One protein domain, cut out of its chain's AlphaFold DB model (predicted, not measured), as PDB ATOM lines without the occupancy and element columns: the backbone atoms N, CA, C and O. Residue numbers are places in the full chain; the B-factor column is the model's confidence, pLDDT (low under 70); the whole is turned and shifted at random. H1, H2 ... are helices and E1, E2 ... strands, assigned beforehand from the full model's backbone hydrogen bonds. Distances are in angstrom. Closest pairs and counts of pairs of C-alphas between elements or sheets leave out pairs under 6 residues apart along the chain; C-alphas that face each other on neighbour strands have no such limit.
ATOM      1  N   ILE A  11      11.979 -51.027 -33.692       97.12
ATOM      2  CA  ILE A  11      10.627 -50.571 -34.052       97.12
ATOM      3  C   ILE A  11       9.958 -49.924 -32.836       97.12
ATOM      4  O   ILE A  11       9.603 -48.745 -32.893       97.12
ATOM      5  N   GLY A  12       9.852 -50.651 -31.718       96.12
ATOM      6  CA  GLY A  12       9.348 -50.120 -30.452       96.12
ATOM      7  C   GLY A  12      10.221 -48.991 -29.900       96.12
ATOM      8  O   GLY A  12       9.701 -48.044 -29.309       96.12
ATOM      9  N   TYR A  13      11.532 -49.023 -30.161       94.62
ATOM     10  CA  TYR A  13      12.434 -47.923 -29.819       94.62
ATOM     11  C   TYR A  13      12.094 -46.630 -30.579       94.62
ATOM     12  O   TYR A  13      11.915 -45.584 -29.955       94.62
ATOM     13  N   LEU A  14      11.937 -46.694 -31.907       96.31
ATOM     14  CA  LEU A  14      11.564 -45.534 -32.724       96.31
ATOM     15  C   LEU A  14      10.160 -45.010 -32.373       96.31
ATOM     16  O   LEU A  14       9.954 -43.800 -32.310       96.31
ATOM     17  N   GLN A  15       9.203 -45.897 -32.084       96.81
ATOM     18  CA  GLN A  15       7.875 -45.501 -31.602       96.81
ATOM     19  C   GLN A  15       7.947 -44.768 -30.253       96.81
ATOM     20  O   GLN A  15       7.325 -43.717 -30.088       96.81
ATOM     21  N   GLN A  16       8.744 -45.276 -29.305       95.19
ATOM     22  CA  GLN A  16       8.970 -44.624 -28.014       95.19
ATOM     23  C   GLN A  16       9.673 -43.270 -28.164       95.19
ATOM     24  O   GLN A  16       9.345 -42.345 -27.424       95.19
ATOM     25  N   LEU A  17      10.595 -43.130 -29.122       95.00
ATOM     26  CA  LEU A  17      11.263 -41.866 -29.432       95.00
ATOM     27  C   LEU A  17      10.252 -40.810 -29.897       95.00
ATOM     28  O   LEU A  17      10.148 -39.747 -29.286       95.00
ATOM     29  N   CYS A  18       9.447 -41.143 -30.909       95.88
ATOM     30  CA  CYS A  18       8.431 -40.241 -31.456       95.88
ATOM     31  C   CYS A  18       7.416 -39.830 -30.379       95.88
ATOM     32  O   CYS A  18       7.208 -38.642 -30.142       95.88
ATOM     33  N   SER A  19       6.882 -40.806 -29.634       95.62
ATOM     34  CA  SER A  19       5.935 -40.576 -28.532       95.62
ATOM     35  C   SER A  19       6.485 -39.688 -27.408       95.62
ATOM     36  O   SER A  19       5.694 -39.081 -26.687       95.62
ATOM     37  N   LYS A  20       7.810 -39.619 -27.224       93.25
ATOM     38  CA  LYS A  20       8.455 -38.838 -26.156       93.25
ATOM     39  C   LYS A  20       8.928 -37.454 -26.589       93.25
ATOM     40  O   LYS A  20       8.998 -36.573 -25.739       93.25
ATOM     41  N   ILE A  21       9.185 -37.256 -27.880       93.75
ATOM     42  CA  ILE A  21       9.403 -35.930 -28.484       93.75
ATOM     43  C   ILE A  21       8.056 -35.237 -28.788       93.75
ATOM     44  O   ILE A  21       7.992 -34.013 -28.850       93.75
ATOM     45  N   GLY A  22       6.967 -36.003 -28.929       94.56
ATOM     46  CA  GLY A  22       5.641 -35.496 -29.307       94.56
ATOM     47  C   GLY A  22       5.367 -35.547 -30.815       94.56
ATOM     48  O   GLY A  22       4.464 -34.872 -31.301       94.56
ATOM     49  N   TRP A  23       6.144 -36.336 -31.561       95.44
ATOM     50  CA  TRP A  23       5.942 -36.576 -32.990       95.44
ATOM     51  C   TRP A  23       4.879 -37.647 -33.257       95.44
ATOM     52  O   TRP A  23       4.597 -38.506 -32.416       95.44
ATOM     53  N   LEU A  24       4.342 -37.636 -34.481       97.00
ATOM     54  CA  LEU A  24       3.520 -38.725 -35.007       97.00
ATOM     55  C   LEU A  24       4.314 -40.042 -35.043       97.00
ATOM     56  O   LEU A  24       5.539 -40.052 -35.158       97.00
ATOM     57  N   LEU A  25       3.612 -41.172 -34.947       97.62
ATOM     58  CA  LEU A  25       4.246 -42.491 -35.005       97.62
ATOM     59  C   LEU A  25       4.715 -42.826 -36.437       97.62
ATOM     60  O   LEU A  25       4.021 -42.483 -37.396       97.62
ATOM     61  N   PRO A  26       5.847 -43.539 -36.598       97.75
ATOM     62  CA  PRO A  26       6.375 -43.921 -37.908       97.75
ATOM     63  C   PRO A  26       5.414 -44.850 -38.661       97.75
ATOM     64  O   PRO A  26       4.946 -45.860 -38.123       97.75
ATOM     65  N   VAL A  27       5.155 -44.535 -39.931       98.12
ATOM     66  CA  VAL A  27       4.235 -45.279 -40.800       98.12
ATOM     67  C   VAL A  27       5.021 -46.263 -41.665       98.12
ATOM     68  O   VAL A  27       5.835 -45.866 -42.496       98.12
ATOM     69  N   TYR A  28       4.749 -47.560 -41.495       98.00
ATOM     70  CA  TYR A  28       5.409 -48.635 -42.244       98.00
ATOM     71  C   TYR A  28       4.512 -49.183 -43.358       98.00
ATOM     72  O   TYR A  28       3.452 -49.748 -43.076       98.00
ATOM     73  N   LYS A  29       4.965 -49.112 -44.612       97.75
ATOM     74  CA  LYS A  29       4.259 -49.634 -45.791       97.75
ATOM     75  C   LYS A  29       5.047 -50.779 -46.422       97.75
ATOM     76  O   LYS A  29       6.237 -50.667 -46.701       97.75
ATOM     77  N   ASP A  30       4.375 -51.903 -46.648       96.69
ATOM     78  CA  ASP A  30       4.974 -53.065 -47.304       96.69
ATOM     79  C   ASP A  30       4.969 -52.852 -48.826       96.69
ATOM     80  O   ASP A  30       3.911 -52.873 -49.447       96.69
ATOM     81  N   LEU A  31       6.143 -52.673 -49.441       95.12
ATOM     82  CA  LEU A  31       6.293 -52.449 -50.891       95.12
ATOM     83  C   LEU A  31       6.282 -53.756 -51.711       95.12
ATOM     84  O   LEU A  31       6.538 -53.746 -52.914       95.12
ATOM     85  N   GLY A  32       6.003 -54.889 -51.061       92.81
ATOM     86  CA  GLY A  32       6.003 -56.220 -51.662       92.81
ATOM     87  C   GLY A  32       7.373 -56.902 -51.650       92.81
ATOM     88  O   GLY A  32       8.236 -56.622 -50.813       92.81
ATOM     89  N   GLN A  33       7.538 -57.850 -52.572       93.00
ATOM     90  CA  GLN A  33       8.770 -58.610 -52.775       93.00
ATOM     91  C   GLN A  33       9.377 -58.243 -54.128       93.00
ATOM     92  O   GLN A  33       8.678 -58.213 -55.139       93.00
ATOM     93  N   SER A  34      10.686 -58.018 -54.158       89.25
ATOM     94  CA  SER A  34      11.469 -57.937 -55.389       89.25
ATOM     95  C   SER A  34      12.487 -59.065 -55.415       89.25
ATOM     96  O   SER A  34      13.196 -59.266 -54.428       89.25
ATOM     97  N   LYS A  35      12.605 -59.765 -56.545       87.88
ATOM     98  CA  LYS A  35      13.748 -60.649 -56.780       87.88
ATOM     99  C   LYS A  35      15.013 -59.796 -56.906       87.88
ATOM    100  O   LYS A  35      15.039 -58.886 -57.734       87.88
ATOM    101  N   SER A  36      16.044 -60.076 -56.116       83.81
ATOM    102  CA  SER A  36      17.388 -59.548 -56.356       83.81
ATOM    103  C   SER A  36      18.154 -60.514 -57.252       83.81
ATOM    104  O   SER A  36      18.286 -61.695 -56.923       83.81
ATOM    105  N   SER A  37      18.692 -60.008 -58.360       75.62
ATOM    106  CA  SER A  37      19.611 -60.731 -59.242       75.62
ATOM    107  C   SER A  37      21.018 -60.780 -58.633       75.62
ATOM    108  O   SER A  37      21.947 -60.142 -59.122       75.62
ATOM    109  N   SER A  38      21.151 -61.497 -57.518       77.62
ATOM    110  CA  SER A  38      22.440 -61.903 -56.956       77.62
ATOM    111  C   SER A  38      23.079 -62.983 -57.835       77.62
ATOM    112  O   SER A  38      22.379 -63.848 -58.358       77.62
ATOM    113  N   SER A  39      24.408 -62.971 -57.967       77.62
ATOM    114  CA  SER A  39      25.165 -63.970 -58.745       77.62
ATOM    115  C   SER A  39      24.981 -65.409 -58.243       77.62
ATOM    116  O   SER A  39      25.097 -66.347 -59.020       77.62
ATOM    117  N   SER A  40      24.623 -65.582 -56.968       76.06
ATOM    118  CA  SER A  40      24.284 -66.862 -56.332       76.06
ATOM    119  C   SER A  40      22.810 -67.287 -56.480       76.06
ATOM    120  O   SER A  40      22.371 -68.216 -55.804       76.06
ATOM    121  N   GLY A  41      22.035 -66.629 -57.352       81.88
ATOM    122  CA  GLY A  41      20.653 -66.990 -57.690       81.88
ATOM    123  C   GLY A  41      19.607 -65.930 -57.324       81.88
ATOM    124  O   GLY A  41      19.890 -64.940 -56.644       81.88
ATOM    125  N   GLU A  42      18.370 -66.138 -57.787       86.69
ATOM    126  CA  GLU A  42      17.234 -65.246 -57.521       86.69
ATOM    127  C   GLU A  42      16.810 -65.295 -56.044       86.69
ATOM    128  O   GLU A  42      16.084 -66.198 -55.620       86.69
ATOM    129  N   LYS A  43      17.197 -64.290 -55.253       90.75
ATOM    130  CA  LYS A  43      16.764 -64.186 -53.852       90.75
ATOM    131  C   LYS A  43      15.542 -63.280 -53.712       90.75
ATOM    132  O   LYS A  43      15.480 -62.208 -54.311       90.75
ATOM    133  N   LEU A  44      14.558 -63.693 -52.912       93.50
ATOM    134  CA  LEU A  44      13.383 -62.874 -52.602       93.50
ATOM    135  C   LEU A  44      13.728 -61.849 -51.516       93.50
ATOM    136  O   LEU A  44      14.002 -62.212 -50.372       93.50
ATOM    137  N   VAL A  45      13.690 -60.563 -51.871       96.44
ATOM    138  CA  VAL A  45      13.939 -59.444 -50.953       96.44
ATOM    139  C   VAL A  45      12.630 -58.716 -50.663       96.44
ATOM    140  O   VAL A  45      11.976 -58.181 -51.561       96.44
ATOM    141  N   PHE A  46      12.254 -58.673 -49.387       97.00
ATOM    142  CA  PHE A  46      11.120 -57.910 -48.875       97.00
ATOM    143  C   PHE A  46      11.517 -56.450 -48.681       97.00
ATOM    144  O   PHE A  46      12.498 -56.153 -47.988       97.00
ATOM    145  N   ARG A  47      10.714 -55.535 -49.227       97.31
ATOM    146  CA  ARG A  47      10.925 -54.087 -49.125       97.31
ATOM    147  C   ARG A  47       9.869 -53.450 -48.226       97.31
ATOM    148  O   ARG A  47       8.675 -53.609 -48.471       97.31
ATOM    149  N   THR A  48      10.310 -52.711 -47.210       98.00
ATOM    150  CA  THR A  48       9.438 -51.938 -46.313       98.00
ATOM    151  C   THR A  48       9.830 -50.468 -46.372       98.00
ATOM    152  O   THR A  48      10.946 -50.108 -46.012       98.00
ATOM    153  N   ASP A  49       8.899 -49.629 -46.809       97.62
ATOM    154  CA  ASP A  49       8.932 -48.176 -46.643       97.62
ATOM    155  C   ASP A  49       8.640 -47.836 -45.171       97.62
ATOM    156  O   ASP A  49       7.697 -48.373 -44.587       97.62
ATOM    157  N   CYS A  50       9.459 -46.975 -44.572       98.19
ATOM    158  CA  CYS A  50       9.170 -46.293 -43.317       98.19
ATOM    159  C   CYS A  50       9.188 -44.779 -43.560       98.19
ATOM    160  O   CYS A  50      10.193 -44.234 -44.028       98.19
ATOM    161  N   THR A  51       8.090 -44.113 -43.201       97.50
ATOM    162  CA  THR A  51       7.920 -42.654 -43.277       97.50
ATOM    163  C   THR A  51       7.724 -42.056 -41.888       97.50
ATOM    164  O   THR A  51       6.961 -42.583 -41.077       97.50
ATOM    165  N   LEU A  52       8.425 -40.955 -41.612       97.00
ATOM    166  CA  LEU A  52       8.334 -40.193 -40.367       97.00
ATOM    167  C   LEU A  52       8.682 -38.732 -40.660       97.00
ATOM    168  O   LEU A  52       9.784 -38.445 -41.126       97.00
ATOM    169  N   ASN A  53       7.746 -37.821 -40.382       93.38
ATOM    170  CA  ASN A  53       7.818 -36.428 -40.834       93.38
ATOM    171  C   ASN A  53       8.138 -36.392 -42.351       93.38
ATOM    172  O   ASN A  53       7.566 -37.176 -43.110       93.38
ATOM    173  N   ASP A  54       9.076 -35.548 -42.785       93.31
ATOM    174  CA  ASP A  54       9.512 -35.443 -44.188       93.31
ATOM    175  C   ASP A  54      10.543 -36.513 -44.614       93.31
ATOM    176  O   ASP A  54      11.028 -36.494 -45.748       93.31
ATOM    177  N   ILE A  55      10.916 -37.448 -43.726       95.56
ATOM    178  CA  ILE A  55      11.933 -38.474 -44.003       95.56
ATOM    179  C   ILE A  55      11.277 -39.778 -44.480       95.56
ATOM    180  O   ILE A  55      10.325 -40.293 -43.889       95.56
ATOM    181  N   PHE A  56      11.844 -40.341 -45.550       96.38
ATOM    182  CA  PHE A  56      11.462 -41.605 -46.182       96.38
ATOM    183  C   PHE A  56      12.686 -42.528 -46.243       96.38
ATOM    184  O   PHE A  56      13.716 -42.144 -46.797       96.38
ATOM    185  N   VAL A  57      12.584 -43.761 -45.734       97.50
ATOM    186  CA  VAL A  57      13.650 -44.777 -45.854       97.50
ATOM    187  C   VAL A  57      13.089 -46.140 -46.257       97.50
ATOM    188  O   VAL A  57      11.986 -46.510 -45.866       97.50
ATOM    189  N   ILE A  58      13.875 -46.930 -46.999       97.69
ATOM    190  CA  ILE A  58      13.511 -48.309 -47.368       97.69
ATOM    191  C   ILE A  58      14.394 -49.307 -46.618       97.69
ATOM    192  O   ILE A  58      15.612 -49.369 -46.823       97.69
ATOM    193  N   GLY A  59      13.771 -50.122 -45.770       97.31
ATOM    194  CA  GLY A  59      14.357 -51.347 -45.238       97.31
ATOM    195  C   GLY A  59      14.246 -52.493 -46.238       97.31
ATOM    196  O   GLY A  59      13.227 -52.654 -46.911       97.31
ATOM    197  N   GLU A  60      15.300 -53.298 -46.323       96.81
ATOM    198  CA  GLU A  60      15.376 -54.471 -47.197       96.81
ATOM    199  C   GLU A  60      15.882 -55.665 -46.384       96.81
ATOM    200  O   GLU A  60      16.774 -55.503 -45.548       96.81
ATOM    201  N   SER A  61      15.291 -56.847 -46.574       96.69
ATOM    202  CA  SER A  61      15.759 -58.106 -45.973       96.69
ATOM    203  C   SER A  61      15.131 -59.321 -46.665       96.69
ATOM    204  O   SER A  61      14.131 -59.197 -47.368       96.69
ATOM    205  N   ASN A  62      15.670 -60.513 -46.405       95.75
ATOM    206  CA  ASN A  62      15.119 -61.795 -46.862       95.75
ATOM    207  C   ASN A  62      13.822 -62.191 -46.122       95.75
ATOM    208  O   ASN A  62      13.149 -63.133 -46.525       95.75
ATOM    209  N   ALA A  63      13.461 -61.482 -45.045       96.44
ATOM    210  CA  ALA A  63      12.243 -61.713 -44.270       96.44
ATOM    211  C   ALA A  63      11.488 -60.404 -43.993       96.44
ATOM    212  O   ALA A  63      12.083 -59.361 -43.706       96.44
ATOM    213  N   LYS A  64      10.150 -60.463 -44.018       95.75
ATOM    214  CA  LYS A  64       9.269 -59.295 -43.825       95.75
ATOM    215  C   LYS A  64       9.487 -58.583 -42.480       95.75
ATOM    216  O   LYS A  64       9.537 -57.357 -42.443       95.75
ATOM    217  N   LYS A  65       9.645 -59.336 -41.383       96.19
ATOM    218  CA  LYS A  65       9.881 -58.792 -40.028       96.19
ATOM    219  C   LYS A  65      11.183 -57.989 -39.963       96.19
ATOM    220  O   LYS A  65      11.201 -56.870 -39.453       96.19
ATOM    221  N   ASP A  66      12.242 -58.529 -40.553       96.19
ATOM    222  CA  ASP A  66      13.571 -57.921 -40.523       96.19
ATOM    223  C   ASP A  66      13.693 -56.771 -41.524       96.19
ATOM    224  O   ASP A  66      14.403 -55.810 -41.264       96.19
ATOM    225  N   SER A  67      12.925 -56.795 -42.618       97.00
ATOM    226  CA  SER A  67      12.753 -55.639 -43.507       97.00
ATOM    227  C   SER A  67      12.186 -54.432 -42.738       97.00
ATOM    228  O   SER A  67      12.730 -53.331 -42.848       97.00
ATOM    229  N   LYS A  68      11.188 -54.637 -41.857       97.50
ATOM    230  CA  LYS A  68      10.664 -53.572 -40.973       97.50
ATOM    231  C   LYS A  68      11.701 -53.106 -39.946       97.50
ATOM    232  O   LYS A  68      11.866 -51.901 -39.771       97.50
ATOM    233  N   LYS A  69      12.440 -54.030 -39.312       97.25
ATOM    234  CA  LYS A  69      13.540 -53.670 -38.395       97.25
ATOM    235  C   LYS A  69      14.624 -52.854 -39.103       97.25
ATOM    236  O   LYS A  69      15.029 -51.817 -38.591       97.25
ATOM    237  N   ASN A  70      15.036 -53.263 -40.301       96.81
ATOM    238  CA  ASN A  70      16.035 -52.559 -41.104       96.81
ATOM    239  C   ASN A  70      15.542 -51.171 -41.543       96.81
ATOM    240  O   ASN A  70      16.339 -50.236 -41.580       96.81
ATOM    241  N   ALA A  71      14.243 -51.006 -41.821       97.75
ATOM    242  CA  ALA A  71      13.645 -49.695 -42.083       97.75
ATOM    243  C   ALA A  71      13.705 -48.795 -40.835       97.75
ATOM    244  O   ALA A  71      14.147 -47.653 -40.927       97.75
ATOM    245  N   ALA A  72      13.349 -49.322 -39.658       97.81
ATOM    246  CA  ALA A  72      13.438 -48.598 -38.390       97.81
ATOM    247  C   ALA A  72      14.885 -48.184 -38.052       97.81
ATOM    248  O   ALA A  72      15.135 -47.021 -37.747       97.81
ATOM    249  N   THR A  73      15.858 -49.092 -38.188       96.69
ATOM    250  CA  THR A  73      17.282 -48.795 -37.958       96.69
ATOM    251  C   THR A  73      17.827 -47.757 -38.944       96.69
ATOM    252  O   THR A  73      18.592 -46.883 -38.542       96.69
ATOM    253  N   LYS A  74      17.420 -47.796 -40.224       96.94
ATOM    254  CA  LYS A  74      17.760 -46.741 -41.197       96.94
ATOM    255  C   LYS A  74      17.127 -45.395 -40.828       96.94
ATOM    256  O   LYS A  74      17.804 -44.379 -40.941       96.94
ATOM    257  N   MET A  75      15.884 -45.384 -40.344       97.62
ATOM    258  CA  MET A  75      15.209 -44.158 -39.905       97.62
ATOM    259  C   MET A  75      15.913 -43.539 -38.691       97.62
ATOM    260  O   MET A  75      16.190 -42.348 -38.696       97.62
ATOM    261  N   ILE A  76      16.289 -44.343 -37.688       96.00
ATOM    262  CA  ILE A  76      17.049 -43.868 -36.515       96.00
ATOM    263  C   ILE A  76      18.388 -43.239 -36.933       96.00
ATOM    264  O   ILE A  76      18.790 -42.240 -36.345       96.00
ATOM    265  N   LYS A  77      19.066 -43.778 -37.960       95.25
ATOM    266  CA  LYS A  77      20.284 -43.163 -38.516       95.25
ATOM    267  C   LYS A  77      19.987 -41.817 -39.179       95.25
ATOM    268  O   LYS A  77      20.521 -40.816 -38.717       95.25
ATOM    269  N   ALA A  78      19.054 -41.784 -40.133       95.62
ATOM    270  CA  ALA A  78      18.650 -40.556 -40.821       95.62
ATOM    271  C   ALA A  78      18.183 -39.451 -39.850       95.62
ATOM    272  O   ALA A  78      18.447 -38.274 -40.077       95.62
ATOM    273  N   LEU A  79      17.543 -39.807 -38.731       95.12
ATOM    274  CA  LEU A  79      17.185 -38.844 -37.689       95.12
ATOM    275  C   LEU A  79      18.409 -38.164 -37.050       95.12
ATOM    276  O   LEU A  79      18.341 -36.964 -36.813       95.12
ATOM    277  N   ASN A  80      19.525 -38.871 -36.818       93.88
ATOM    278  CA  ASN A  80      20.768 -38.241 -36.335       93.88
ATOM    279  C   ASN A  80      21.389 -37.308 -37.390       93.88
ATOM    280  O   ASN A  80      21.965 -36.280 -37.046       93.88
ATOM    281  N   ASP A  81      21.274 -37.670 -38.672       93.62
ATOM    282  CA  ASP A  81      21.882 -36.925 -39.782       93.62
ATOM    283  C   ASP A  81      21.106 -35.631 -40.117       93.62
ATOM    284  O   ASP A  81      21.688 -34.650 -40.596       93.62
ATOM    285  N   HIS A  82      19.792 -35.615 -39.850       94.06
ATOM    286  CA  HIS A  82      18.885 -34.504 -40.165       94.06
ATOM    287  C   HIS A  82      18.472 -33.636 -38.962       94.06
ATOM    288  O   HIS A  82      18.243 -32.437 -39.157       94.06
ATOM    289  N   TYR A  83      18.383 -34.184 -37.741       94.69
ATOM    290  CA  TYR A  83      17.874 -33.471 -36.559       94.69
ATOM    291  C   TYR A  83      18.934 -33.215 -35.474       94.69
ATOM    292  O   TYR A  83      19.681 -34.099 -35.059       94.69
ATOM    293  N   ARG A  84      18.915 -31.999 -34.919       95.00
ATOM    294  CA  ARG A  84      19.610 -31.623 -33.687       95.00
ATOM    295  C   ARG A  84      18.895 -32.266 -32.515       95.00
ATOM    296  O   ARG A  84      17.696 -32.066 -32.345       95.00
ATOM    297  N   SER A  85      19.639 -32.992 -31.694       95.88
ATOM    298  CA  SER A  85      19.119 -33.642 -30.494       95.88
ATOM    299  C   SER A  85      19.435 -32.782 -29.270       95.88
ATOM    300  O   SER A  85      20.587 -32.731 -28.840       95.88
ATOM    301  N   THR A  86      18.435 -32.091 -28.716       96.75
ATOM    302  CA  THR A  86      18.596 -31.188 -27.563       96.75
ATOM    303  C   THR A  86      17.806 -31.680 -26.348       96.75
ATOM    304  O   THR A  86      16.612 -31.976 -26.413       96.75
ATOM    305  N   ILE A  87      18.483 -31.772 -25.209       96.81
ATOM    306  CA  ILE A  87      17.930 -32.201 -23.924       96.81
ATOM    307  C   ILE A  87      17.944 -30.998 -22.984       96.81
ATOM    308  O   ILE A  87      18.993 -30.390 -22.792       96.81
ATOM    309  N   THR A  88      16.816 -30.679 -22.351       97.06
ATOM    310  CA  THR A  88      16.759 -29.602 -21.349       97.06
ATOM    311  C   THR A  88      16.568 -30.194 -19.961       97.06
ATOM    312  O   THR A  88      15.577 -30.878 -19.702       97.06
ATOM    313  N   VAL A  89      17.522 -29.928 -19.068       97.31
ATOM    314  CA  VAL A  89      17.501 -30.342 -17.659       97.31
ATOM    315  C   VAL A  89      17.077 -29.152 -16.799       97.31
ATOM    316  O   VAL A  89      17.748 -28.122 -16.789       97.31
ATOM    317  N   TYR A  90      15.974 -29.297 -16.071       96.56
ATOM    318  CA  TYR A  90      15.389 -28.286 -15.185       96.56
ATOM    319  C   TYR A  90      15.581 -28.651 -13.704       96.56
ATOM    320  O   TYR A  90      15.986 -29.764 -13.366       96.56
ATOM    321  N   ASN A  91      15.215 -27.719 -12.818       95.25
ATOM    322  CA  ASN A  91      15.326 -27.804 -11.353       95.25
ATOM    323  C   ASN A  91      16.768 -27.845 -10.813       95.25
ATOM    324  O   ASN A  91      16.988 -28.195  -9.650       95.25
ATOM    325  N   LEU A  92      17.744 -27.450 -11.633       95.62
ATOM    326  CA  LEU A  92      19.130 -27.272 -11.213       95.62
ATOM    327  C   LEU A  92      19.242 -26.074 -10.257       95.62
ATOM    328  O   LEU A  92      18.509 -25.095 -10.381       95.62
ATOM    329  N   GLN A  93      20.158 -26.137  -9.293       93.38
ATOM    330  CA  GLN A  93      20.478 -25.010  -8.418       93.38
ATOM    331  C   GLN A  93      21.282 -23.937  -9.178       93.38
ATOM    332  O   GLN A  93      22.126 -24.248 -10.020       93.38
ATOM    333  N   SER A  94      21.052 -22.659  -8.876       92.19
ATOM    334  CA  SER A  94      21.913 -21.566  -9.349       92.19
ATOM    335  C   SER A  94      23.370 -21.762  -8.900       92.19
ATOM    336  O   SER A  94      23.617 -22.135  -7.752       92.19
ATOM    337  N   GLY A  95      24.335 -21.474  -9.779       91.81
ATOM    338  CA  GLY A  95      25.769 -21.564  -9.470       91.81
ATOM    339  C   GLY A  95      26.410 -22.952  -9.633       91.81
ATOM    340  O   GLY A  95      27.570 -23.123  -9.260       91.81
ATOM    341  N   ILE A  96      25.713 -23.948 -10.194       94.50
ATOM    342  CA  ILE A  96      26.363 -25.207 -10.597       94.50
ATOM    343  C   ILE A  96      27.218 -24.953 -11.857       94.50
ATOM    344  O   ILE A  96      26.665 -24.535 -12.873       94.50
ATOM    345  N   PRO A  97      28.534 -25.240 -11.851       95.56
ATOM    346  CA  PRO A  97      29.369 -25.129 -13.045       95.56
ATOM    347  C   PRO A  97      29.069 -26.244 -14.058       95.56
ATOM    348  O   PRO A  97      28.734 -27.370 -13.680       95.56
ATOM    349  N   GLU A  98      29.282 -25.955 -15.346       96.38
ATOM    350  CA  GLU A  98      29.044 -26.889 -16.459       96.38
ATOM    351  C   GLU A  98      29.730 -28.250 -16.247       96.38
ATOM    352  O   GLU A  98      29.130 -29.293 -16.488       96.38
ATOM    353  N   SER A  99      30.951 -28.255 -15.706       96.75
ATOM    354  CA  SER A  99      31.722 -29.471 -15.419       96.75
ATOM    355  C   SER A  99      31.002 -30.455 -14.488       96.75
ATOM    356  O   SER A  99      31.112 -31.665 -14.682       96.75
ATOM    357  N   LYS A 100      30.205 -29.971 -13.522       96.75
ATOM    358  CA  LYS A 100      29.383 -30.837 -12.658       96.75
ATOM    359  C   LYS A 100      28.157 -31.390 -13.384       96.75
ATOM    360  O   LYS A 100      27.768 -32.518 -13.101       96.75
ATOM    361  N   ILE A 101      27.584 -30.650 -14.336       96.94
ATOM    362  CA  ILE A 101      26.502 -31.152 -15.201       96.94
ATOM    363  C   ILE A 101      27.045 -32.191 -16.192       96.94
ATOM    364  O   ILE A 101      26.439 -33.242 -16.369       96.94
ATOM    365  N   ARG A 102      28.226 -31.952 -16.770       96.62
ATOM    366  CA  ARG A 102      28.914 -32.897 -17.660       96.62
ATOM    367  C   ARG A 102      29.282 -34.205 -16.948       96.62
ATOM    368  O   ARG A 102      29.146 -35.267 -17.540       96.62
ATOM    369  N   LEU A 103      29.687 -34.136 -15.675       96.31
ATOM    370  CA  LEU A 103      29.944 -35.314 -14.839       96.31
ATOM    371  C   LEU A 103      28.653 -36.052 -14.438       96.31
ATOM    372  O   LEU A 103      28.609 -37.279 -14.510       96.31
ATOM    373  N   LEU A 104      27.598 -35.321 -14.059       96.38
ATOM    374  CA  LEU A 104      26.267 -35.878 -13.767       96.38
ATOM    375  C   LEU A 104      25.677 -36.643 -14.963       96.38
ATOM    376  O   LEU A 104      25.013 -37.654 -14.772       96.38
ATOM    377  N   LEU A 105      25.923 -36.157 -16.181       96.44
ATOM    378  CA  LEU A 105      25.423 -36.725 -17.434       96.44
ATOM    379  C   LEU A 105      26.447 -37.635 -18.141       96.44
ATOM    380  O   LEU A 105      26.341 -37.854 -19.344       96.44
ATOM    381  N   SER A 106      27.445 -38.153 -17.421       94.94
ATOM    382  CA  SER A 106      28.560 -38.929 -17.990       94.94
ATOM    383  C   SER A 106      28.157 -40.237 -18.685       94.94
ATOM    384  O   SER A 106      28.895 -40.712 -19.548       94.94
ATOM    385  N   ASP A 107      26.972 -40.787 -18.397       93.94
ATOM    386  CA  ASP A 107      26.432 -41.938 -19.134       93.94
ATOM    387  C   ASP A 107      26.000 -41.565 -20.572       93.94
ATOM    388  O   ASP A 107      25.864 -42.438 -21.436       93.94
ATOM    389  N   ILE A 108      25.811 -40.271 -20.867       94.75
ATOM    390  CA  ILE A 108      25.540 -39.745 -22.213       94.75
ATOM    391  C   ILE A 108      26.873 -39.594 -22.952       94.75
ATOM    392  O   ILE A 108      27.582 -38.597 -22.826       94.75
ATOM    393  N   HIS A 109      27.200 -40.578 -23.785       87.50
ATOM    394  CA  HIS A 109      28.502 -40.661 -24.454       87.50
ATOM    395  C   HIS A 109      28.697 -39.649 -25.601       87.50
ATOM    396  O   HIS A 109      29.780 -39.595 -26.178       87.50
ATOM    397  N   SER A 110      27.663 -38.883 -25.971       92.31
ATOM    398  CA  SER A 110      27.652 -38.029 -27.169       92.31
ATOM    399  C   SER A 110      27.248 -36.566 -26.914       92.31
ATOM    400  O   SER A 110      26.577 -35.942 -27.731       92.31
ATOM    401  N   ILE A 111      27.630 -35.990 -25.766       96.19
ATOM    402  CA  ILE A 111      27.391 -34.563 -25.467       96.19
ATOM    403  C   ILE A 111      28.332 -33.666 -26.292       96.19
ATOM    404  O   ILE A 111      29.507 -33.522 -25.949       96.19
ATOM    405  N   LYS A 112      27.784 -32.968 -27.298       95.94
ATOM    406  CA  LYS A 112      28.469 -31.889 -28.030       95.94
ATOM    407  C   LYS A 112      28.730 -30.686 -27.116       95.94
ATOM    408  O   LYS A 112      29.869 -30.356 -26.799       95.94
ATOM    409  N   THR A 113      27.661 -30.017 -26.683       96.81
ATOM    410  CA  THR A 113      27.725 -28.727 -25.975       96.81
ATOM    411  C   THR A 113      26.714 -28.672 -24.842       96.81
ATOM    412  O   THR A 113      25.585 -29.132 -25.003       96.81
ATOM    413  N   ILE A 114      27.085 -28.039 -23.731       97.69
ATOM    414  CA  ILE A 114      26.183 -27.733 -22.617       97.69
ATOM    415  C   ILE A 114      26.108 -26.212 -22.502       97.69
ATOM    416  O   ILE A 114      27.135 -25.546 -22.420       97.69
ATOM    417  N   LYS A 115      24.897 -25.658 -22.481       97.00
ATOM    418  CA  LYS A 115      24.637 -24.236 -22.271       97.00
ATOM    419  C   LYS A 115      23.863 -24.070 -20.969       97.00
ATOM    420  O   LYS A 115      22.706 -24.476 -20.860       97.00
ATOM    421  N   MET A 116      24.512 -23.482 -19.967       96.19
ATOM    422  CA  MET A 116      23.846 -23.107 -18.721       96.19
ATOM    423  C   MET A 116      23.002 -21.855 -18.956       96.19
ATOM    424  O   MET A 116      23.499 -20.848 -19.457       96.19
ATOM    425  N   LEU A 117      21.725 -21.920 -18.591       94.56
ATOM    426  CA  LEU A 117      20.767 -20.829 -18.719       94.56
ATOM    427  C   LEU A 117      20.205 -20.518 -17.328       94.56
ATOM    428  O   LEU A 117      19.416 -21.284 -16.767       94.56
ATOM    429  N   TYR A 118      20.630 -19.388 -16.773       90.50
ATOM    430  CA  TYR A 118      20.145 -18.873 -15.496       90.50
ATOM    431  C   TYR A 118      18.961 -17.944 -15.761       90.50
ATOM    432  O   TYR A 118      19.102 -16.938 -16.452       90.50
ATOM    433  N   ASP A 119      17.787 -18.301 -15.246       84.50
ATOM    434  CA  ASP A 119      16.603 -17.447 -15.323       84.50
ATOM    435  C   ASP A 119      16.570 -16.548 -14.085       84.50
ATOM    436  O   ASP A 119      16.299 -17.024 -12.981       84.50
ATOM    437  N   MET A 120      16.854 -15.258 -14.283       79.19
ATOM    438  CA  MET A 120      16.919 -14.244 -13.222       79.19
ATOM    439  C   MET A 120      15.589 -14.063 -12.475       79.19
ATOM    440  O   MET A 120      15.592 -13.643 -11.321       79.19
ATOM    441  N   ASN A 121      14.458 -14.412 -13.101       82.94
ATOM    442  CA  ASN A 121      13.134 -14.349 -12.476       82.94
ATOM    443  C   ASN A 121      12.831 -15.605 -11.639       82.94
ATOM    444  O   ASN A 121      11.916 -15.616 -10.811       82.94
ATOM    445  N   SER A 122      13.591 -16.684 -11.843       74.38
ATOM    446  CA  SER A 122      13.438 -17.935 -11.109       74.38
ATOM    447  C   SER A 122      14.228 -17.909  -9.793       74.38
ATOM    448  O   SER A 122      15.373 -17.462  -9.732       74.38
ATOM    449  N   LYS A 123      13.631 -18.418  -8.707       75.75
ATOM    450  CA  LYS A 123      14.192 -18.357  -7.341       75.75
ATOM    451  C   LYS A 123      15.420 -19.269  -7.161       75.75
ATOM    452  O   LYS A 123      15.312 -20.352  -6.586       75.75
ATOM    453  N   GLY A 124      16.584 -18.849  -7.659       80.06
ATOM    454  CA  GLY A 124      17.828 -19.626  -7.577       80.06
ATOM    455  C   GLY A 124      17.740 -20.967  -8.318       80.06
ATOM    456  O   GLY A 124      18.222 -21.994  -7.824       80.06
ATOM    457  N   MET A 125      17.067 -20.969  -9.473       86.44
ATOM    458  CA  MET A 125      16.998 -22.112 -10.380       86.44
ATOM    459  C   MET A 125      17.832 -21.852 -11.639       86.44
ATOM    460  O   MET A 125      17.995 -20.724 -12.100       86.44
ATOM    461  N   ALA A 126      18.355 -22.931 -12.203       93.69
ATOM    462  CA  ALA A 126      18.988 -22.959 -13.508       93.69
ATOM    463  C   ALA A 126      18.309 -24.023 -14.380       93.69
ATOM    464  O   ALA A 126      17.686 -24.970 -13.881       93.69
ATOM    465  N   LYS A 127      18.478 -23.893 -15.694       95.75
ATOM    466  CA  LYS A 127      18.256 -24.978 -16.652       95.75
ATOM    467  C   LYS A 127      19.530 -25.180 -17.474       95.75
ATOM    468  O   LYS A 127      20.230 -24.214 -17.772       95.75
ATOM    469  N   ALA A 128      19.841 -26.423 -17.820       97.38
ATOM    470  CA  ALA A 128      20.945 -26.754 -18.715       97.38
ATOM    471  C   ALA A 128      20.373 -27.258 -20.038       97.38
ATOM    472  O   ALA A 128      19.586 -28.203 -20.053       97.38
ATOM    473  N   GLU A 129      20.762 -26.621 -21.135       97.56
ATOM    474  CA  GLU A 129      20.454 -27.050 -22.496       97.56
ATOM    475  C   GLU A 129      21.649 -27.861 -23.019       97.56
ATOM    476  O   GLU A 129      22.768 -27.356 -23.105       97.56
ATOM    477  N   VAL A 130      21.435 -29.142 -23.299       97.81
ATOM    478  CA  VAL A 130      22.479 -30.126 -23.606       97.81
ATOM    479  C   VAL A 130      22.251 -30.654 -25.016       97.81
ATOM    480  O   VAL A 130      21.273 -31.351 -25.276       97.81
ATOM    481  N   VAL A 131      23.152 -30.317 -25.934       97.25
ATOM    482  CA  VAL A 131      23.104 -30.763 -27.332       97.25
ATOM    483  C   VAL A 131      23.914 -32.044 -27.471       97.25
ATOM    484  O   VAL A 131      25.043 -32.135 -26.988       97.25
ATOM    485  N   VAL A 132      23.334 -33.023 -28.153       96.81
ATOM    486  CA  VAL A 132      23.815 -34.404 -28.226       96.81
ATOM    487  C   VAL A 132      23.943 -34.831 -29.694       96.81
ATOM    488  O   VAL A 132      23.157 -34.386 -30.531       96.81
ATOM    489  N   ASP A 133      24.938 -35.653 -30.050       93.88
ATOM    490  CA  ASP A 133      25.088 -36.145 -31.434       93.88
ATOM    491  C   ASP A 133      23.979 -37.123 -31.817       93.88
ATOM    492  O   ASP A 133      23.532 -37.139 -32.962       93.88
ATOM    493  N   LYS A 134      23.575 -37.974 -30.869       94.19
ATOM    494  CA  LYS A 134      22.671 -39.090 -31.120       94.19
ATOM    495  C   LYS A 134      21.305 -38.855 -30.492       94.19
ATOM    496  O   LYS A 134      21.171 -38.755 -29.271       94.19
ATOM    497  N   ILE A 135      20.268 -38.925 -31.322       94.00
ATOM    498  CA  ILE A 135      18.861 -38.872 -30.904       94.00
ATOM    499  C   ILE A 135      18.501 -40.032 -29.957       94.00
ATOM    500  O   ILE A 135      17.558 -39.960 -29.171       94.00
ATOM    501  N   THR A 136      19.297 -41.104 -29.990       92.06
ATOM    502  CA  THR A 136      19.166 -42.278 -29.124       92.06
ATOM    503  C   THR A 136      19.495 -41.970 -27.667       92.06
ATOM    504  O   THR A 136      18.840 -42.453 -26.738       92.06
ATOM    505  N   ASP A 137      20.491 -41.121 -27.448       93.88
ATOM    506  CA  ASP A 137      21.022 -40.861 -26.116       93.88
ATOM    507  C   ASP A 137      20.078 -39.911 -25.348       93.88
ATOM    508  O   ASP A 137      20.020 -39.957 -24.121       93.88
ATOM    509  N   MET A 138      19.212 -39.168 -26.057       93.56
ATOM    510  CA  MET A 138      18.074 -38.437 -25.476       93.56
ATOM    511  C   MET A 138      17.121 -39.352 -24.697       93.56
ATOM    512  O   MET A 138      16.739 -39.046 -23.566       93.56
ATOM    513  N   LEU A 139      16.741 -40.497 -25.283       91.62
ATOM    514  CA  LEU A 139      15.863 -41.469 -24.623       91.62
ATOM    515  C   LEU A 139      16.541 -42.137 -23.428       91.62
ATOM    516  O   LEU A 139      15.847 -42.515 -22.486       91.62
ATOM    517  N   VAL A 140      17.864 -42.305 -23.464       93.62
ATOM    518  CA  VAL A 140      18.640 -42.810 -22.322       93.62
ATOM    519  C   VAL A 140      18.624 -41.769 -21.202       93.62
ATOM    520  O   VAL A 140      18.159 -42.063 -20.104       93.62
ATOM    521  N   ALA A 141      19.000 -40.526 -21.502       94.81
ATOM    522  CA  ALA A 141      19.040 -39.422 -20.549       94.81
ATOM    523  C   ALA A 141      17.695 -39.172 -19.849       94.81
ATOM    524  O   ALA A 141      17.624 -39.090 -18.626       94.81
ATOM    525  N   MET A 142      16.602 -39.103 -20.610       94.12
ATOM    526  CA  MET A 142      15.259 -38.878 -20.068       94.12
ATOM    527  C   MET A 142      14.714 -40.108 -19.309       94.12
ATOM    528  O   MET A 142      13.820 -39.957 -18.479       94.12
ATOM    529  N   LYS A 143      15.247 -41.320 -19.525       94.56
ATOM    530  CA  LYS A 143      14.940 -42.491 -18.680       94.56
ATOM    531  C   LYS A 143      15.738 -42.514 -17.375       94.56
ATOM    532  O   LYS A 143      15.186 -42.938 -16.367       94.56
ATOM    533  N   LEU A 144      17.006 -42.098 -17.399       95.75
ATOM    534  CA  LEU A 144      17.904 -42.151 -16.239       95.75
ATOM    535  C   LEU A 144      17.741 -40.945 -15.303       95.75
ATOM    536  O   LEU A 144      17.679 -41.113 -14.087       95.75
ATOM    537  N   TYR A 145      17.658 -39.733 -15.857       97.06
ATOM    538  CA  TYR A 145      17.768 -38.492 -15.084       97.06
ATOM    539  C   TYR A 145      16.428 -37.785 -14.818       97.06
ATOM    540  O   TYR A 145      16.366 -36.897 -13.970       97.06
ATOM    541  N   ASN A 146      15.330 -38.160 -15.485       96.75
ATOM    542  CA  ASN A 146      14.025 -37.556 -15.204       96.75
ATOM    543  C   ASN A 146      13.466 -38.053 -13.858       96.75
ATOM    544  O   ASN A 146      13.127 -39.224 -13.712       96.75
ATOM    545  N   GLY A 147      13.348 -37.156 -12.880       97.06
ATOM    546  CA  GLY A 147      13.005 -37.479 -11.493       97.06
ATOM    547  C   GLY A 147      14.201 -37.847 -10.606       97.06
ATOM    548  O   GLY A 147      13.997 -38.086  -9.413       97.06
ATOM    549  N   TYR A 148      15.425 -37.866 -11.148       97.38
ATOM    550  CA  TYR A 148      16.657 -38.152 -10.405       97.38
ATOM    551  C   TYR A 148      16.933 -37.072  -9.349       97.38
ATOM    552  O   TYR A 148      16.758 -35.880  -9.607       97.38
ATOM    553  N   SER A 149      17.373 -37.485  -8.159       96.69
ATOM    554  CA  SER A 149      17.655 -36.582  -7.039       96.69
ATOM    555  C   SER A 149      19.085 -36.041  -7.107       96.69
ATOM    556  O   SER A 149      20.032 -36.747  -6.775       96.69
ATOM    557  N   PHE A 150      19.242 -34.767  -7.465       96.25
ATOM    558  CA  PHE A 150      20.522 -34.056  -7.469       96.25
ATOM    559  C   PHE A 150      20.430 -32.829  -6.555       96.25
ATOM    560  O   PHE A 150      19.483 -32.052  -6.655       96.25
ATOM    561  N   GLN A 151      21.381 -32.665  -5.626       93.00
ATOM    562  CA  GLN A 151      21.385 -31.573  -4.631       93.00
ATOM    563  C   GLN A 151      20.030 -31.401  -3.906       93.00
ATOM    564  O   GLN A 151      19.485 -30.303  -3.800       93.00
ATOM    565  N   ASN A 152      19.456 -32.514  -3.437       94.12
ATOM    566  CA  ASN A 152      18.148 -32.596  -2.767       94.12
ATOM    567  C   ASN A 152      16.938 -32.119  -3.606       94.12
ATOM    568  O   ASN A 152      15.834 -32.002  -3.077       94.12
ATOM    569  N   ARG A 153      17.105 -31.889  -4.916       93.81
ATOM    570  CA  ARG A 153      16.034 -31.538  -5.863       93.81
ATOM    571  C   ARG A 153      15.837 -32.664  -6.877       93.81
ATOM    572  O   ARG A 153      16.800 -33.284  -7.319       93.81
ATOM    573  N   LYS A 154      14.587 -32.926  -7.272       96.88
ATOM    574  CA  LYS A 154      14.296 -33.844  -8.383       96.88
ATOM    575  C   LYS A 154      14.420 -33.099  -9.706       96.88
ATOM    576  O   LYS A 154      13.679 -32.142  -9.949       96.88
ATOM    577  N   LEU A 155      15.346 -33.548 -10.544       97.06
ATOM    578  CA  LEU A 155      15.523 -33.045 -11.901       97.06
ATOM    579  C   LEU A 155      14.282 -33.351 -12.743       97.06
ATOM    580  O   LEU A 155      13.629 -34.378 -12.556       97.06
ATOM    581  N   SER A 156      13.980 -32.477 -13.696       96.94
ATOM    582  CA  SER A 156      13.023 -32.759 -14.769       96.94
ATOM    583  C   SER A 156      13.758 -32.653 -16.098       96.94
ATOM    584  O   SER A 156      14.574 -31.746 -16.266       96.94
ATOM    585  N   VAL A 157      13.514 -33.585 -17.015       97.00
ATOM    586  CA  VAL A 157      14.248 -33.681 -18.284       97.00
ATOM    587  C   VAL A 157      13.267 -33.734 -19.445       97.00
ATOM    588  O   VAL A 157      12.443 -34.646 -19.519       97.00
ATOM    589  N   THR A 158      13.378 -32.782 -20.372       96.38
ATOM    590  CA  THR A 158      12.618 -32.782 -21.631       96.38
ATOM    591  C   THR A 158      13.531 -33.022 -22.825       96.38
ATOM    592  O   THR A 158      14.703 -32.649 -22.812       96.38
ATOM    593  N   CYS A 159      12.966 -33.584 -23.889       95.38
ATOM    594  CA  CYS A 159      13.643 -33.835 -25.155       95.38
ATOM    595  C   CYS A 159      13.016 -32.976 -26.257       95.38
ATOM    596  O   CYS A 159      11.795 -32.947 -26.388       95.38
ATOM    597  N   GLN A 160      13.845 -32.309 -27.054       94.75
ATOM    598  CA  GLN A 160      13.446 -31.552 -28.239       94.75
ATOM    599  C   GLN A 160      14.348 -31.946 -29.410       94.75
ATOM    600  O   GLN A 160      15.563 -32.065 -29.248       94.75
ATOM    601  N   ALA A 161      13.755 -32.161 -30.583       94.75
ATOM    602  CA  ALA A 161      14.491 -32.473 -31.800       94.75
ATOM    603  C   ALA A 161      14.118 -31.481 -32.908       94.75
ATOM    604  O   ALA A 161      12.949 -31.359 -33.277       94.75
ATOM    605  N   GLU A 162      15.120 -30.765 -33.413       93.25
ATOM    606  CA  GLU A 162      14.986 -29.631 -34.337       93.25
ATOM    607  C   GLU A 162      15.644 -29.966 -35.682       93.25
ATOM    608  O   GLU A 162      16.708 -30.575 -35.715       93.25
ATOM    609  N   LEU A 163      15.019 -29.617 -36.807       92.31
ATOM    610  CA  LEU A 163      15.505 -30.003 -38.136       92.31
ATOM    611  C   LEU A 163      16.678 -29.105 -38.577       92.31
ATOM    612  O   LEU A 163      16.456 -27.962 -38.966       92.31
ATOM    613  N   ILE A 164      17.913 -29.626 -38.571       90.19
ATOM    614  CA  ILE A 164      19.109 -28.894 -39.040       90.19
ATOM    615  C   ILE A 164      19.128 -28.854 -40.566       90.19
ATOM    616  O   ILE A 164      19.296 -27.809 -41.187       90.19
TER     617      ILE A 164
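Overview. This is residues 11 to 164 of the 586 residues of the protein "uncharacterized protein LOC113791329 isoform X1" of Dermatophagoides pteronyssinus (UniProt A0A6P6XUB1). Two sheet-and-helix halves lie end to end in a rod: in one, H2 covers one face of a three-stranded sheet, E1 - E2 - E3; in the other, H3 and H4 cover one face of a four-stranded sheet, E5 - E6 - E4 - E7. H2 leads straight into E4 and joins the halves, H1 packs at the junction on H2 and E7, and the E1 and E2 hairpin reaches one far end. The printed part has 154 residues, with four named helices and seven named strands in the order H1 E1 E2 E3 H2 E4 H3 E5 E6 H4 E7; the class is mixed and both sheets are antiparallel. It is loose, with a radius of gyration of the C-alphas of 20.0 A and spans of 68 by 27 by 26 A.

Along the chain. H1, residues 11 to 21, begins with C-alpha 11 at (10.627, -50.571, -34.052) and is 15.7 A long. E1, residues 27 to 38, spans 29.5 A and bends by 57 degrees at residue 32; E2, residues 41 to 52, spans 34.2 A; E3 is residues 55 to 61. H2, residues 64 to 82, spans 26.8 A and ends at (18.885, -34.504, -40.165). E4, residues 83 to 93, spans 29.5 A. H3 is residues 98 to 104, E5 111 to 118, E6 125 to 132 and H4 135 to 144. E7, residues 156 to 163, spans 23.7 A and ends at (15.505, -30.003, -38.136).

Arrangement. E1, E2 and E3 form a meander, each strand the antiparallel neighbour of the one before; N 29 and O 49 are 2.8 A apart, N 48 and O 59 2.9 A. H2 lies over E2 and E3, slantwise at 37 degrees to E3 on the local plane, at a height over the sheet of 5.2 A. Residues 68 to 76 of H2 touch H1, closest at C-alphas 11 and 72, 5.5 A, at a tilt of 35.2 degrees, only just steep. Residues 76 to 80 of H2 touch H4, about perpendicular at 87 degrees, closest at C-alphas 80 and 135, 5.8 A. In the other sheet, N 115 and O 129 are 2.8 A apart, N 87 and O 130 2.8 A, and N 86 and O 160 2.9 A. E4, H3, E5 and E6, H4, E7 are split strand-helix-strand units, each with another strand between its two, and right-handed crossovers. H3, height 8.5 A, and H4, height 8.6 A, are on the same face. Every O i to N i+4 pair is within hydrogen-bond range in H1, H2 and H3; H4 has 5 of 6.

Size, cuts and confidence. C-alphas 41 and 123 are the two farthest apart, at 70.3 A. The printed part has no cut. The link from H4 to E7, 11 residues, is long. No printed residue is under 70 in pLDDT.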